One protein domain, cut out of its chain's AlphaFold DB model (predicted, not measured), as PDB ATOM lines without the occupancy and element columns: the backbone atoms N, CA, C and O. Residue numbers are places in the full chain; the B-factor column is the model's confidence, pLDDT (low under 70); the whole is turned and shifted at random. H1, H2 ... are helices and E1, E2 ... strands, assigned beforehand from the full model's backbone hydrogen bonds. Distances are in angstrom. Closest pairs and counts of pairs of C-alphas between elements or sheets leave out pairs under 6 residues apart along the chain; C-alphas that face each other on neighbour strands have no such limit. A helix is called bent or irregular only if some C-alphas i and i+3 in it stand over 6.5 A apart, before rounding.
ATOM      1  N   ALA A   2      94.172  60.072 134.631       62.88
ATOM      2  CA  ALA A   2      94.418  61.385 135.253       62.88
ATOM      3  C   ALA A   2      94.769  62.500 134.243       62.88
ATOM      4  O   ALA A   2      94.248  63.605 134.338       62.88
ATOM      5  N   THR A   3      95.569  62.183 133.221       74.12
ATOM      6  CA  THR A   3      95.951  63.117 132.147       74.12
ATOM      7  C   THR A   3      94.762  63.557 131.292       74.12
ATOM      8  O   THR A   3      94.628  64.738 131.007       74.12
ATOM      9  N   LEU A   4      93.850  62.640 130.956       76.94
ATOM     10  CA  LEU A   4      92.640  62.939 130.178       76.94
ATOM     11  C   LEU A   4      91.657  63.838 130.954       76.94
ATOM     12  O   LEU A   4      91.052  64.737 130.376       76.94
ATOM     13  N   ARG A   5      91.533  63.630 132.274       82.12
ATOM     14  CA  ARG A   5      90.719  64.479 133.165       82.12
ATOM     15  C   ARG A   5      91.309  65.881 133.315       82.12
ATOM     16  O   ARG A   5      90.563  66.852 133.260       82.12
ATOM     17  N   ALA A   6      92.631  65.987 133.450       84.12
ATOM     18  CA  ALA A   6      93.322  67.273 133.500       84.12
ATOM     19  C   ALA A   6      93.187  68.054 132.178       84.12
ATOM     20  O   ALA A   6      92.948  69.257 132.199       84.12
ATOM     21  N   LEU A   7      93.258  67.365 131.032       89.00
ATOM     22  CA  LEU A   7      93.088  67.978 129.711       89.00
ATOM     23  C   LEU A   7      91.651  68.472 129.484       89.00
ATOM     24  O   LEU A   7      91.457  69.589 129.014       89.00
ATOM     25  N   MET A   8      90.645  67.685 129.883       87.75
ATOM     26  CA  MET A   8      89.245  68.124 129.859       87.75
ATOM     27  C   MET A   8      89.007  69.347 130.751       87.75
ATOM     28  O   MET A   8      88.346  70.289 130.323       87.75
ATOM     29  N   ALA A   9      89.571  69.364 131.962       87.38
ATOM     30  CA  ALA A   9      89.444  70.506 132.866       87.38
ATOM     31  C   ALA A   9      90.065  71.786 132.271       87.38
ATOM     32  O   ALA A   9      89.467  72.856 132.369       87.38
ATOM     33  N   LEU A  10      91.218  71.671 131.602       88.88
ATOM     34  CA  LEU A  10      91.877  72.792 130.927       88.88
ATOM     35  C   LEU A  10      91.037  73.343 129.763       88.88
ATOM     36  O   LEU A  10      90.872  74.555 129.646       88.88
ATOM     37  N   ILE A  11      90.481  72.461 128.925       87.44
ATOM     38  CA  ILE A  11      89.632  72.853 127.788       87.44
ATOM     39  C   ILE A  11      88.388  73.602 128.278       87.44
ATOM     40  O   ILE A  11      88.055  74.654 127.736       87.44
ATOM     41  N   VAL A  12      87.731  73.104 129.330       85.50
ATOM     42  CA  VAL A  12      86.560  73.770 129.921       85.50
ATOM     43  C   VAL A  12      86.921  75.166 130.442       85.50
ATOM     44  O   VAL A  12      86.180  76.116 130.190       85.50
ATOM     45  N   LEU A  13      88.077  75.322 131.097       81.19
ATOM     46  CA  LEU A  13      88.545  76.626 131.578       81.19
ATOM     47  C   LEU A  13      88.794  77.627 130.436       81.19
ATOM     48  O   LEU A  13      88.408  78.791 130.541       81.19
ATOM     49  N   LEU A  14      89.415  77.174 129.344       80.88
ATOM     50  CA  LEU A  14      89.723  78.007 128.176       80.88
ATOM     51  C   LEU A  14      88.453  78.498 127.465       80.88
ATOM     52  O   LEU A  14      88.381  79.661 127.072       80.88
ATOM     53  N   ILE A  15      87.438  77.638 127.343       77.81
ATOM     54  CA  ILE A  15      86.152  78.004 126.729       77.81
ATOM     55  C   ILE A  15      85.429  79.057 127.582       77.81
ATOM     56  O   ILE A  15      84.943  80.054 127.050       77.81
ATOM     57  N   LEU A  16      85.411  78.884 128.909       70.69
ATOM     58  CA  LEU A  16      84.790  79.843 129.830       70.69
ATOM     59  C   LEU A  16      85.470  81.221 129.778       70.69
ATOM     60  O   LEU A  16      84.784  82.244 129.780       70.69
ATOM     61  N   ALA A  17      86.802  81.265 129.673       69.56
ATOM     62  CA  ALA A  17      87.556  82.517 129.597       69.56
ATOM     63  C   ALA A  17      87.238  83.340 128.330       69.56
ATOM     64  O   ALA A  17      87.158  84.567 128.394       69.56
ATOM     65  N   GLY A  18      87.004  82.678 127.190       66.44
ATOM     66  CA  GLY A  18      86.649  83.344 125.930       66.44
ATOM     67  C   GLY A  18      85.239  83.952 125.903       66.44
ATOM     68  O   GLY A  18      84.989  84.915 125.175       66.44
ATOM     69  N   CYS A  19      84.305  83.424 126.700       65.50
ATOM     70  CA  CYS A  19      82.976  84.020 126.855       65.50
ATOM     71  C   CYS A  19      83.014  85.282 127.728       65.50
ATOM     72  O   CYS A  19      82.350  86.270 127.411       65.50
ATOM     73  N   VAL A  20      83.812  85.272 128.801       68.44
ATOM     74  CA  VAL A  20      83.935  86.418 129.717       68.44
ATOM     75  C   VAL A  20      84.612  87.610 129.035       68.44
ATOM     76  O   VAL A  20      84.164  88.743 129.206       68.44
ATOM     77  N   SER A  21      85.640  87.373 128.212       83.25
ATOM     78  CA  SER A  21      86.402  88.455 127.571       83.25
ATOM     79  C   SER A  21      85.559  89.315 126.623       83.25
ATOM     80  O   SER A  21      85.675  90.540 126.630       83.25
ATOM     81  N   GLN A  22      84.662  88.700 125.848       83.88
ATOM     82  CA  GLN A  22      83.780  89.422 124.927       83.88
ATOM     83  C   GLN A  22      82.712  90.232 125.667       83.88
ATOM     84  O   GLN A  22      82.459  91.382 125.311       83.88
ATOM     85  N   ALA A  23      82.108  89.662 126.714       86.56
ATOM     86  CA  ALA A  23      81.129  90.371 127.536       86.56
ATOM     87  C   ALA A  23      81.752  91.605 128.203       86.56
ATOM     88  O   ALA A  23      81.182  92.691 128.137       86.56
ATOM     89  N   GLN A  24      82.964  91.460 128.742       89.06
ATOM     90  CA  GLN A  24      83.708  92.561 129.343       89.06
ATOM     91  C   GLN A  24      84.065  93.649 128.316       89.06
ATOM     92  O   GLN A  24      83.948  94.836 128.614       89.06
ATOM     93  N   PHE A  25      84.465  93.270 127.096       90.69
ATOM     94  CA  PHE A  25      84.714  94.235 126.020       90.69
ATOM     95  C   PHE A  25      83.456  95.049 125.675       90.69
ATOM     96  O   PHE A  25      83.539  96.270 125.521       90.69
ATOM     97  N   LEU A  26      82.288  94.398 125.625       93.94
ATOM     98  CA  LEU A  26      81.010  95.080 125.426       93.94
ATOM     99  C   LEU A  26      80.670  96.008 126.606       93.94
ATOM    100  O   LEU A  26      80.362  97.184 126.426       93.94
ATOM    101  N   ASP A  27      80.781  95.528 127.840       94.31
ATOM    102  CA  ASP A  27      80.461  96.339 129.020       94.31
ATOM    103  C   ASP A  27      81.322  97.613 129.091       94.31
ATOM    104  O   ASP A  27      80.807  98.703 129.347       94.31
ATOM    105  N   ASN A  28      82.610  97.500 128.754       92.69
ATOM    106  CA  ASN A  28      83.557  98.615 128.763       92.69
ATOM    107  C   ASN A  28      83.245  99.711 127.731       92.69
ATOM    108  O   ASN A  28      83.646 100.859 127.919       92.69
ATOM    109  N   LYS A  29      82.575  99.376 126.621       95.19
ATOM    110  CA  LYS A  29      82.295 100.322 125.525       95.19
ATOM    111  C   LYS A  29      80.847 100.819 125.516       95.19
ATOM    112  O   LYS A  29      80.562 101.832 124.878       95.19
ATOM    113  N   GLN A  30      79.940 100.164 126.241       96.25
ATOM    114  CA  GLN A  30      78.507 100.464 126.200       96.25
ATOM    115  C   GLN A  30      78.166 101.898 126.634       96.25
ATOM    116  O   GLN A  30      77.351 102.552 125.987       96.25
ATOM    117  N   SER A  31      78.777 102.408 127.708       95.94
ATOM    118  CA  SER A  31      78.505 103.769 128.202       95.94
ATOM    119  C   SER A  31      78.868 104.837 127.165       95.94
ATOM    120  O   SER A  31      78.078 105.742 126.896       95.94
ATOM    121  N   MET A  32      80.028 104.683 126.525       96.19
ATOM    122  CA  MET A  32      80.483 105.550 125.443       96.19
ATOM    123  C   MET A  32      79.556 105.451 124.232       96.19
ATOM    124  O   MET A  32      79.170 106.475 123.678       96.19
ATOM    125  N   ALA A  33      79.132 104.238 123.864       96.69
ATOM    126  CA  ALA A  33      78.208 104.035 122.755       96.69
ATOM    127  C   ALA A  33      76.865 104.752 122.982       96.69
ATOM    128  O   ALA A  33      76.370 105.443 122.088       96.69
ATOM    129  N   ILE A  34      76.310 104.640 124.196       97.19
ATOM    130  CA  ILE A  34      75.096 105.353 124.619       97.19
ATOM    131  C   ILE A  34      75.300 106.860 124.501       97.19
ATOM    132  O   ILE A  34      74.467 107.538 123.905       97.19
ATOM    133  N   GLN A  35      76.413 107.385 125.012       96.38
ATOM    134  CA  GLN A  35      76.696 108.815 124.951       96.38
ATOM    135  C   GLN A  35      76.821 109.314 123.504       96.38
ATOM    136  O   GLN A  35      76.243 110.343 123.157       96.38
ATOM    137  N   THR A  36      77.509 108.569 122.635       96.56
ATOM    138  CA  THR A  36      77.626 108.896 121.208       96.56
ATOM    139  C   THR A  36      76.259 108.919 120.517       96.56
ATOM    140  O   THR A  36      75.969 109.870 119.788       96.56
ATOM    141  N   ALA A  37      75.406 107.915 120.756       95.94
ATOM    142  CA  ALA A  37      74.050 107.889 120.208       95.94
ATOM    143  C   ALA A  37      73.201 109.054 120.727       95.94
ATOM    144  O   ALA A  37      72.567 109.745 119.931       95.94
ATOM    145  N   SER A  38      73.220 109.309 122.038       95.50
ATOM    146  CA  SER A  38      72.459 110.397 122.657       95.50
ATOM    147  C   SER A  38      72.878 111.760 122.119       95.50
ATOM    148  O   SER A  38      72.012 112.536 121.731       95.50
ATOM    149  N   ASN A  39      74.181 112.037 122.009       95.44
ATOM    150  CA  ASN A  39      74.684 113.310 121.485       95.44
ATOM    151  C   ASN A  39      74.224 113.550 120.042       95.44
ATOM    152  O   ASN A  39      73.749 114.636 119.705       95.44
ATOM    153  N   ARG A  40      74.319 112.521 119.190       94.75
ATOM    154  CA  ARG A  40      73.837 112.598 117.807       94.75
ATOM    155  C   ARG A  40      72.324 112.816 117.761       94.75
ATOM    156  O   ARG A  40      71.851 113.681 117.030       94.75
ATOM    157  N   ALA A  41      71.571 112.071 118.564       93.88
ATOM    158  CA  ALA A  41      70.121 112.174 118.602       93.88
ATOM    159  C   ALA A  41      69.640 113.530 119.121       93.88
ATOM    160  O   ALA A  41      68.661 114.053 118.606       93.88
ATOM    161  N   GLN A  42      70.321 114.124 120.102       94.81
ATOM    162  CA  GLN A  42      69.957 115.448 120.602       94.81
ATOM    163  C   GLN A  42      70.039 116.506 119.501       94.81
ATOM    164  O   GLN A  42      69.152 117.354 119.383       94.81
ATOM    165  N   PHE A  43      71.066 116.403 118.654       93.94
ATOM    166  CA  PHE A  43      71.216 117.235 117.468       93.94
ATOM    167  C   PHE A  43      70.133 116.935 116.416       93.94
ATOM    168  O   PHE A  43      69.385 117.833 116.034       93.94
ATOM    169  N   GLU A  44      69.986 115.675 115.993       91.88
ATOM    170  CA  GLU A  44      69.053 115.290 114.918       91.88
ATOM    171  C   GLU A  44      67.575 115.488 115.285       91.88
ATOM    172  O   GLU A  44      66.764 115.889 114.451       91.88
ATOM    173  N   LEU A  45      67.210 115.228 116.540       90.94
ATOM    174  CA  LEU A  45      65.846 115.394 117.035       90.94
ATOM    175  C   LEU A  45      65.561 116.831 117.488       90.94
ATOM    176  O   LEU A  45      64.398 117.142 117.749       90.94
ATOM    177  N   SER A  46      66.588 117.692 117.565       92.88
ATOM    178  CA  SER A  46      66.513 119.042 118.143       92.88
ATOM    179  C   SER A  46      65.895 119.028 119.550       92.88
ATOM    180  O   SER A  46      64.995 119.803 119.864       92.88
ATOM    181  N   CYS A  47      66.345 118.088 120.383       90.56
ATOM    182  CA  CYS A  47      65.738 117.756 121.669       90.56
ATOM    183  C   CYS A  47      66.821 117.370 122.679       90.56
ATOM    184  O   CYS A  47      67.546 116.415 122.437       90.56
ATOM    185  N   GLN A  48      66.929 118.068 123.813       92.56
ATOM    186  CA  GLN A  48      67.894 117.705 124.865       92.56
ATOM    187  C   GLN A  48      67.401 116.568 125.771       92.56
ATOM    188  O   GLN A  48      68.211 115.826 126.318       92.56
ATOM    189  N   ASP A  49      66.082 116.418 125.902       93.56
ATOM    190  CA  ASP A  49      65.455 115.368 126.703       93.56
ATOM    191  C   ASP A  49      65.328 114.071 125.893       93.56
ATOM    192  O   ASP A  49      64.297 113.775 125.279       93.56
ATOM    193  N   THR A  50      66.432 113.329 125.821       93.06
ATOM    194  CA  THR A  50      66.514 112.044 125.129       93.06
ATOM    195  C   THR A  50      66.814 110.914 126.109       93.06
ATOM    196  O   THR A  50      67.690 111.006 126.965       93.06
ATOM    197  N   SER A  51      66.096 109.804 125.951       95.81
ATOM    198  CA  SER A  51      66.336 108.555 126.665       95.81
ATOM    199  C   SER A  51      66.879 107.510 125.701       95.81
ATOM    200  O   SER A  51      66.341 107.332 124.604       95.81
ATOM    201  N   ALA A  52      67.946 106.827 126.112       95.88
ATOM    202  CA  ALA A  52      68.621 105.811 125.324       95.88
ATOM    203  C   ALA A  52      68.367 104.415 125.887       95.88
ATOM    204  O   ALA A  52      68.459 104.186 127.090       95.88
ATOM    205  N   THR A  53      68.093 103.463 125.000       96.94
ATOM    206  CA  THR A  53      67.919 102.048 125.331       96.94
ATOM    207  C   THR A  53      68.807 101.210 124.424       96.94
ATOM    208  O   THR A  53      68.728 101.315 123.200       96.94
ATOM    209  N   VAL A  54      69.642 100.359 125.017       96.75
ATOM    210  CA  VAL A  54      70.419  99.367 124.266       96.75
ATOM    211  C   VAL A  54      69.478  98.233 123.867       96.75
ATOM    212  O   VAL A  54      68.916  97.561 124.727       96.75
ATOM    213  N   ILE A  55      69.288  98.047 122.562       95.62
ATOM    214  CA  ILE A  55      68.404  97.029 121.979       95.62
ATOM    215  C   ILE A  55      69.186  95.743 121.725       95.62
ATOM    216  O   ILE A  55      68.730  94.654 122.063       95.62
ATOM    217  N   SER A  56      70.377  95.870 121.143       94.88
ATOM    218  CA  SER A  56      71.297  94.757 120.932       94.88
ATOM    219  C   SER A  56      72.739  95.226 121.060       94.88
ATOM    220  O   SER A  56      73.039  96.416 120.925       94.88
ATOM    221  N   ARG A  57      73.629  94.279 121.354       95.38
ATOM    222  CA  ARG A  57      75.069  94.499 121.447       95.38
ATOM    223  C   ARG A  57      75.808  93.237 121.025       95.38
ATOM    224  O   ARG A  57      75.419  92.143 121.433       95.38
ATOM    225  N   GLU A  58      76.861  93.384 120.237       93.44
ATOM    226  CA  GLU A  58      77.642  92.256 119.737       93.44
ATOM    227  C   GLU A  58      79.084  92.646 119.422       93.44
ATOM    228  O   GLU A  58      79.407  93.814 119.190       93.44
ATOM    229  N   VAL A  59      79.972  91.654 119.447       92.25
ATOM    230  CA  VAL A  59      81.369  91.830 119.062       92.25
ATOM    231  C   VAL A  59      81.531  91.382 117.617       92.25
ATOM    232  O   VAL A  59      81.386  90.203 117.300       92.25
ATOM    233  N   ILE A  60      81.879  92.319 116.745       89.44
ATOM    234  CA  ILE A  60      82.150  92.061 115.338       89.44
ATOM    235  C   ILE A  60      83.631  91.765 115.158       89.44
ATOM    236  O   ILE A  60      84.507  92.598 115.422       89.44
ATOM    237  N   GLN A  61      83.902  90.550 114.693       83.88
ATOM    238  CA  GLN A  61      85.241  90.130 114.317       83.88
ATOM    239  C   GLN A  61      85.636  90.751 112.972       83.88
ATOM    240  O   GLN A  61      84.789  90.944 112.095       83.88
ATOM    241  N   PRO A  62      86.920  91.079 112.787       82.81
ATOM    242  CA  PRO A  62      87.398  91.572 111.507       82.81
ATOM    243  C   PRO A  62      87.196  90.534 110.396       82.81
ATOM    244  O   PRO A  62      87.467  89.352 110.579       82.81
ATOM    245  N   ALA A  63      86.790  90.993 109.210       80.88
ATOM    246  CA  ALA A  63      86.580  90.122 108.048       80.88
ATOM    247  C   ALA A  63      87.867  89.428 107.559       80.88
ATOM    248  O   ALA A  63      87.803  88.385 106.917       80.88
ATOM    249  N   LEU A  64      89.033  90.015 107.851       76.81
ATOM    250  CA  LEU A  64      90.344  89.457 107.542       76.81
ATOM    251  C   LEU A  64      91.174  89.390 108.827       76.81
ATOM    252  O   LEU A  64      91.469  90.421 109.437       76.81
ATOM    253  N   GLN A  65      91.556  88.175 109.216       78.56
ATOM    254  CA  GLN A  65      92.434  87.910 110.351       78.56
ATOM    255  C   GLN A  65      93.381  86.757 110.002       78.56
ATOM    256  O   GLN A  65      92.943  85.695 109.565       78.56
ATOM    257  N   GLY A  66      94.687  86.973 110.147       78.56
ATOM    258  CA  GLY A  66      95.708  85.988 109.800       78.56
ATOM    259  C   GLY A  66      97.114  86.403 110.249       78.56
ATOM    260  O   GLY A  66      97.291  87.491 110.792       78.56
ATOM    261  N   PRO A  67      98.142  85.575 109.990       79.75
ATOM    262  CA  PRO A  67      99.498  85.785 110.518       79.75
ATOM    263  C   PRO A  67     100.141  87.118 110.109       79.75
ATOM    264  O   PRO A  67     101.010  87.629 110.807       79.75
ATOM    265  N   TRP A  68      99.706  87.674 108.975       83.94
ATOM    266  CA  TRP A  68     100.245  88.895 108.371       83.94
ATOM    267  C   TRP A  68      99.269  90.079 108.419       83.94
ATOM    268  O   TRP A  68      99.625  91.183 108.018       83.94
ATOM    269  N   VAL A  69      98.031  89.854 108.877       78.38
ATOM    270  CA  VAL A  69      96.947  90.844 108.870       78.38
ATOM    271  C   VAL A  69      96.115  90.720 110.139       78.38
ATOM    272  O   VAL A  69      95.412  89.735 110.347       78.38
ATOM    273  N   ASN A  70      96.156  91.763 110.964       75.69
ATOM    274  CA  ASN A  70      95.301  91.894 112.135       75.69
ATOM    275  C   ASN A  70      94.244  92.955 111.851       75.69
ATOM    276  O   ASN A  70      94.528  94.151 111.894       75.69
ATOM    277  N   GLY A  71      93.030  92.522 111.518       79.44
ATOM    278  CA  GLY A  71      91.904  93.440 111.484       79.44
ATOM    279  C   GLY A  71      91.493  93.873 112.895       79.44
ATOM    280  O   GLY A  71      91.802  93.216 113.888       79.44
ATOM    281  N   ILE A  72      90.793  95.002 112.976       83.19
ATOM    282  CA  ILE A  72      90.357  95.590 114.245       83.19
ATOM    283  C   ILE A  72      88.993  95.012 114.617       83.19
ATOM    284  O   ILE A  72      88.033  95.150 113.854       83.19
ATOM    285  N   GLN A  73      88.912  94.394 115.794       88.31
ATOM    286  CA  GLN A  73      87.649  93.975 116.394       88.31
ATOM    287  C   GLN A  73      86.822  95.202 116.789       88.31
ATOM    288  O   GLN A  73      87.369  96.249 117.135       88.31
ATOM    289  N   ARG A  74      85.493  95.109 116.713       91.94
ATOM    290  CA  ARG A  74      84.605  96.232 117.040       91.94
ATOM    291  C   ARG A  74      83.454  95.760 117.907       91.94
ATOM    292  O   ARG A  74      82.931  94.676 117.690       91.94
ATOM    293  N   ALA A  75      83.052  96.577 118.867       94.50
ATOM    294  CA  ALA A  75      81.769  96.416 119.531       94.50
ATOM    295  C   ALA A  75      80.716  97.194 118.735       94.50
ATOM    296  O   ALA A  75      80.905  98.383 118.471       94.50
ATOM    297  N   GLU A  76      79.631  96.532 118.349       94.81
ATOM    298  CA  GLU A  76      78.475  97.164 117.716       94.81
ATOM    299  C   GLU A  76      77.285  97.158 118.682       94.81
ATOM    300  O   GLU A  76      77.001  96.153 119.336       94.81
ATOM    301  N   TYR A  77      76.598  98.296 118.788       96.00
ATOM    302  CA  TYR A  77      75.407  98.482 119.617       96.00
ATOM    303  C   TYR A  77      74.279  99.023 118.766       96.00
ATOM    304  O   TYR A  77      74.447 100.047 118.109       96.00
ATOM    305  N   THR A  78      73.106  98.409 118.848       95.75
ATOM    306  CA  THR A  78      71.879  99.031 118.349       95.75
ATOM    307  C   THR A  78      71.219  99.761 119.503       95.75
ATOM    308  O   THR A  78      70.813  99.142 120.488       95.75
ATOM    309  N   ILE A  79      71.122 101.082 119.397       96.38
ATOM    310  CA  ILE A  79      70.600 101.951 120.448       96.38
ATOM    311  C   ILE A  79      69.355 102.654 119.929       96.38
ATOM    312  O   ILE A  79      69.409 103.414 118.963       96.38
ATOM    313  N   GLY A  80      68.228 102.392 120.584       94.81
ATOM    314  CA  GLY A  80      67.006 103.159 120.397       94.81
ATOM    315  C   GLY A  80      67.062 104.430 121.232       94.81
ATOM    316  O   GLY A  80      67.388 104.377 122.416       94.81
ATOM    317  N   ILE A  81      66.722 105.559 120.624       95.56
ATOM    318  CA  ILE A  81      66.556 106.840 121.301       95.56
ATOM    319  C   ILE A  81      65.094 107.260 121.200       95.56
ATOM    320  O   ILE A  81      64.490 107.187 120.128       95.56
ATOM    321  N   SER A  82      64.534 107.743 122.302       94.12
ATOM    322  CA  SER A  82      63.223 108.388 122.330       94.12
ATOM    323  C   SER A  82      63.285 109.701 123.097       94.12
ATOM    324  O   SER A  82      63.912 109.758 124.151       94.12
ATOM    325  N   GLY A  83      62.619 110.732 122.589       91.69
ATOM    326  CA  GLY A  83      62.597 112.059 123.205       91.69
ATOM    327  C   GLY A  83      61.757 113.032 122.389       91.69
ATOM    328  O   GLY A  83      61.652 112.884 121.171       91.69
ATOM    329  N   CYS A  84      61.110 113.996 123.048       91.19
ATOM    330  CA  CYS A  84      60.273 115.021 122.404       91.19
ATOM    331  C   CYS A  84      59.239 114.470 121.390       91.19
ATOM    332  O   CYS A  84      59.028 115.046 120.323       91.19
ATOM    333  N   GLY A  85      58.620 113.321 121.689       91.31
ATOM    334  CA  GLY A  85      57.642 112.666 120.804       91.31
ATOM    335  C   GLY A  85      58.235 112.008 119.550       91.31
ATOM    336  O   GLY A  85      57.487 111.531 118.700       91.31
ATOM    337  N   LYS A  86      59.565 111.954 119.430       91.56
ATOM    338  CA  LYS A  86      60.289 111.347 118.311       91.56
ATOM    339  C   LYS A  86      61.051 110.107 118.764       91.56
ATOM    340  O   LYS A  86      61.343 109.927 119.949       91.56
ATOM    341  N   LYS A  87      61.371 109.245 117.799       91.88
ATOM    342  CA  LYS A  87      62.204 108.059 117.998       91.88
ATOM    343  C   LYS A  87      63.246 107.974 116.893       91.88
ATOM    344  O   LYS A  87      62.951 108.303 115.748       91.88
ATOM    345  N   ALA A  88      64.432 107.512 117.247       91.81
ATOM    346  CA  ALA A  88      65.513 107.216 116.321       91.81
ATOM    347  C   ALA A  88      66.210 105.924 116.752       91.81
ATOM    348  O   ALA A  88      66.105 105.503 117.904       91.81
ATOM    349  N   MET A  89      66.916 105.286 115.828       92.88
ATOM    350  CA  MET A  89      67.726 104.108 116.112       92.88
ATOM    351  C   MET A  89      69.099 104.307 115.486       92.88
ATOM    352  O   MET A  89      69.200 104.724 114.333       92.88
ATOM    353  N   PHE A  90      70.140 103.994 116.248       94.31
ATOM    354  CA  PHE A  90      71.520 104.121 115.808       94.31
ATOM    355  C   PHE A  90      72.248 102.801 115.984       94.31
ATOM    356  O   PHE A  90      72.221 102.221 117.067       94.31
ATOM    357  N   VAL A  91      72.958 102.374 114.945       95.44
ATOM    358  CA  VAL A  91      74.068 101.438 115.111       95.44
ATOM    359  C   VAL A  91      75.308 102.238 115.478       95.44
ATOM    360  O   VAL A  91      75.741 103.122 114.732       95.44
ATOM    361  N   VAL A  92      75.861 101.946 116.649       96.00
ATOM    362  CA  VAL A  92      77.064 102.571 117.186       96.00
ATOM    363  C   VAL A  92      78.201 101.571 117.165       96.00
ATOM    364  O   VAL A  92      78.081 100.479 117.712       96.00
ATOM    365  N   ILE A  93      79.307 101.957 116.541       94.69
ATOM    366  CA  ILE A  93      80.476 101.116 116.312       94.69
ATOM    367  C   ILE A  93      81.633 101.670 117.142       94.69
ATOM    368  O   ILE A  93      82.040 102.818 116.960       94.69
ATOM    369  N   CYS A  94      82.184 100.847 118.026       95.12
ATOM    370  CA  CYS A  94      83.315 101.182 118.883       95.12
ATOM    371  C   CYS A  94      84.495 100.250 118.550       95.12
ATOM    372  O   CYS A  94      84.440  99.066 118.896       95.12
ATOM    373  N   PRO A  95      85.546 100.722 117.858       92.31
ATOM    374  CA  PRO A  95      86.721  99.906 117.578       92.31
ATOM    375  C   PRO A  95      87.494  99.559 118.854       92.31
ATOM    376  O   PRO A  95      87.615 100.371 119.778       92.31
ATOM    377  N   ASP A  96      88.052  98.352 118.880       87.38
ATOM    378  CA  ASP A  96      89.043  97.968 119.875       87.38
ATOM    379  C   ASP A  96      90.334  98.783 119.689       87.38
ATOM    380  O   ASP A  96      90.717  99.119 118.566       87.38
ATOM    381  N   GLY A  97      90.960  99.171 120.799       83.25
ATOM    382  CA  GLY A  97      92.114 100.080 120.815       83.25
ATOM    383  C   GLY A  97      91.817 101.557 120.495       83.25
ATOM    384  O   GLY A  97      92.739 102.367 120.526       83.25
ATOM    385  N   GLY A  98      90.563 101.934 120.209       82.81
ATOM    386  CA  GLY A  98      90.155 103.328 119.984       82.81
ATOM    387  C   GLY A  98      89.492 103.990 121.199       82.81
ATOM    388  O   GLY A  98      88.822 103.323 121.997       82.81
ATOM    389  N   GLU A  99      89.629 105.316 121.309       83.69
ATOM    390  CA  GLU A  99      89.006 106.131 122.372       83.69
ATOM    391  C   GLU A  99      87.601 106.648 122.036       83.69
ATOM    392  O   GLU A  99      86.945 107.236 122.889       83.69
ATOM    393  N   GLY A 100      87.123 106.445 120.806       90.06
ATOM    394  CA  GLY A 100      85.837 106.966 120.351       90.06
ATOM    395  C   GLY A 100      84.939 105.899 119.741       90.06
ATOM    396  O   GLY A 100      85.416 104.901 119.203       90.06
ATOM    397  N   CYS A 101      83.634 106.155 119.781       94.88
ATOM    398  CA  CYS A 101      82.626 105.406 119.041       94.88
ATOM    399  C   CYS A 101      82.030 106.274 117.928       94.88
ATOM    400  O   CYS A 101      82.010 107.503 118.009       94.88
ATOM    401  N   PHE A 102      81.503 105.623 116.898       93.88
ATOM    402  CA  PHE A 102      80.832 106.270 115.780       93.88
ATOM    403  C   PHE A 102      79.389 105.779 115.682       93.88
ATOM    404  O   PHE A 102      79.153 104.588 115.500       93.88
ATOM    405  N   ALA A 103      78.419 106.688 115.784       93.38
ATOM    406  CA  ALA A 103      77.026 106.386 115.476       93.38
ATOM    407  C   ALA A 103      76.833 106.509 113.962       93.38
ATOM    408  O   ALA A 103      76.868 107.623 113.446       93.38
ATOM    409  N   ALA A 104      76.645 105.392 113.258       84.69
ATOM    410  CA  ALA A 104      76.530 105.358 111.798       84.69
ATOM    411  C   ALA A 104      75.147 105.797 111.295       84.69
ATOM    412  O   ALA A 104      75.055 106.463 110.266       84.69
ATOM    413  N   GLY A 105      74.086 105.561 112.072       74.69
ATOM    414  CA  GLY A 105      72.706 105.888 111.697       74.69
ATOM    415  C   GLY A 105      71.785 104.671 111.818       74.69
ATOM    416  O   GLY A 105      72.172 103.709 112.495       74.69
ATOM    417  N   PRO A 106      70.597 104.697 111.186       68.19
ATOM    418  CA  PRO A 106      69.740 103.520 111.064       68.19
ATOM    419  C   PRO A 106      70.561 102.354 110.475       68.19
ATOM    420  O   PRO A 106      71.418 102.565 109.619       68.19
TER     421      PRO A 106
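What this domain is: This is residues 2 to 106 of the 113 residues of an uncharacterized protein of Desulfuromonadales bacterium (UniProt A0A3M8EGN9). A four-stranded antiparallel sheet, E1 to E4 in order, curls round one arm of bent helix H1; residues 2 to 21 stick out. The printed part has 105 residues, H1 before the strands, class mixed. It is loose, radius of gyration of the C-alphas 18.3 A, spans 65 by 31 by 20 A.

How they stand to each other: Look at E1, residues 51 to 60, E2, 74 to 83, E3, 86 to 95, and E4, 102 to 105, a meander of antiparallel neighbours. Within hydrogen-bond range, each 2.8 A, are N 53 and O 80, N 79 and O 90, N 93 and O 102. H1, one helix by hydrogen bonds, is bent, C-alphas 28 and 31 7.2 A apart; arms H1a, 2 to 28, and H1b, 31 to 45, are on the same face. O i to N i+4 is within range throughout H1b, in 22 of 23 pairs in H1a.

Where its parts are: Find C-alpha 2 at (94.418, 61.385, 135.253); H1a runs 39.3 A from there. E4 ends at C-alpha 105, (72.706, 105.888, 111.697).

The domain as a whole: The printed part has no cut. E1 to E2 is a long link. pLDDT is under 70 at residues 2, 17 to 20 and 106.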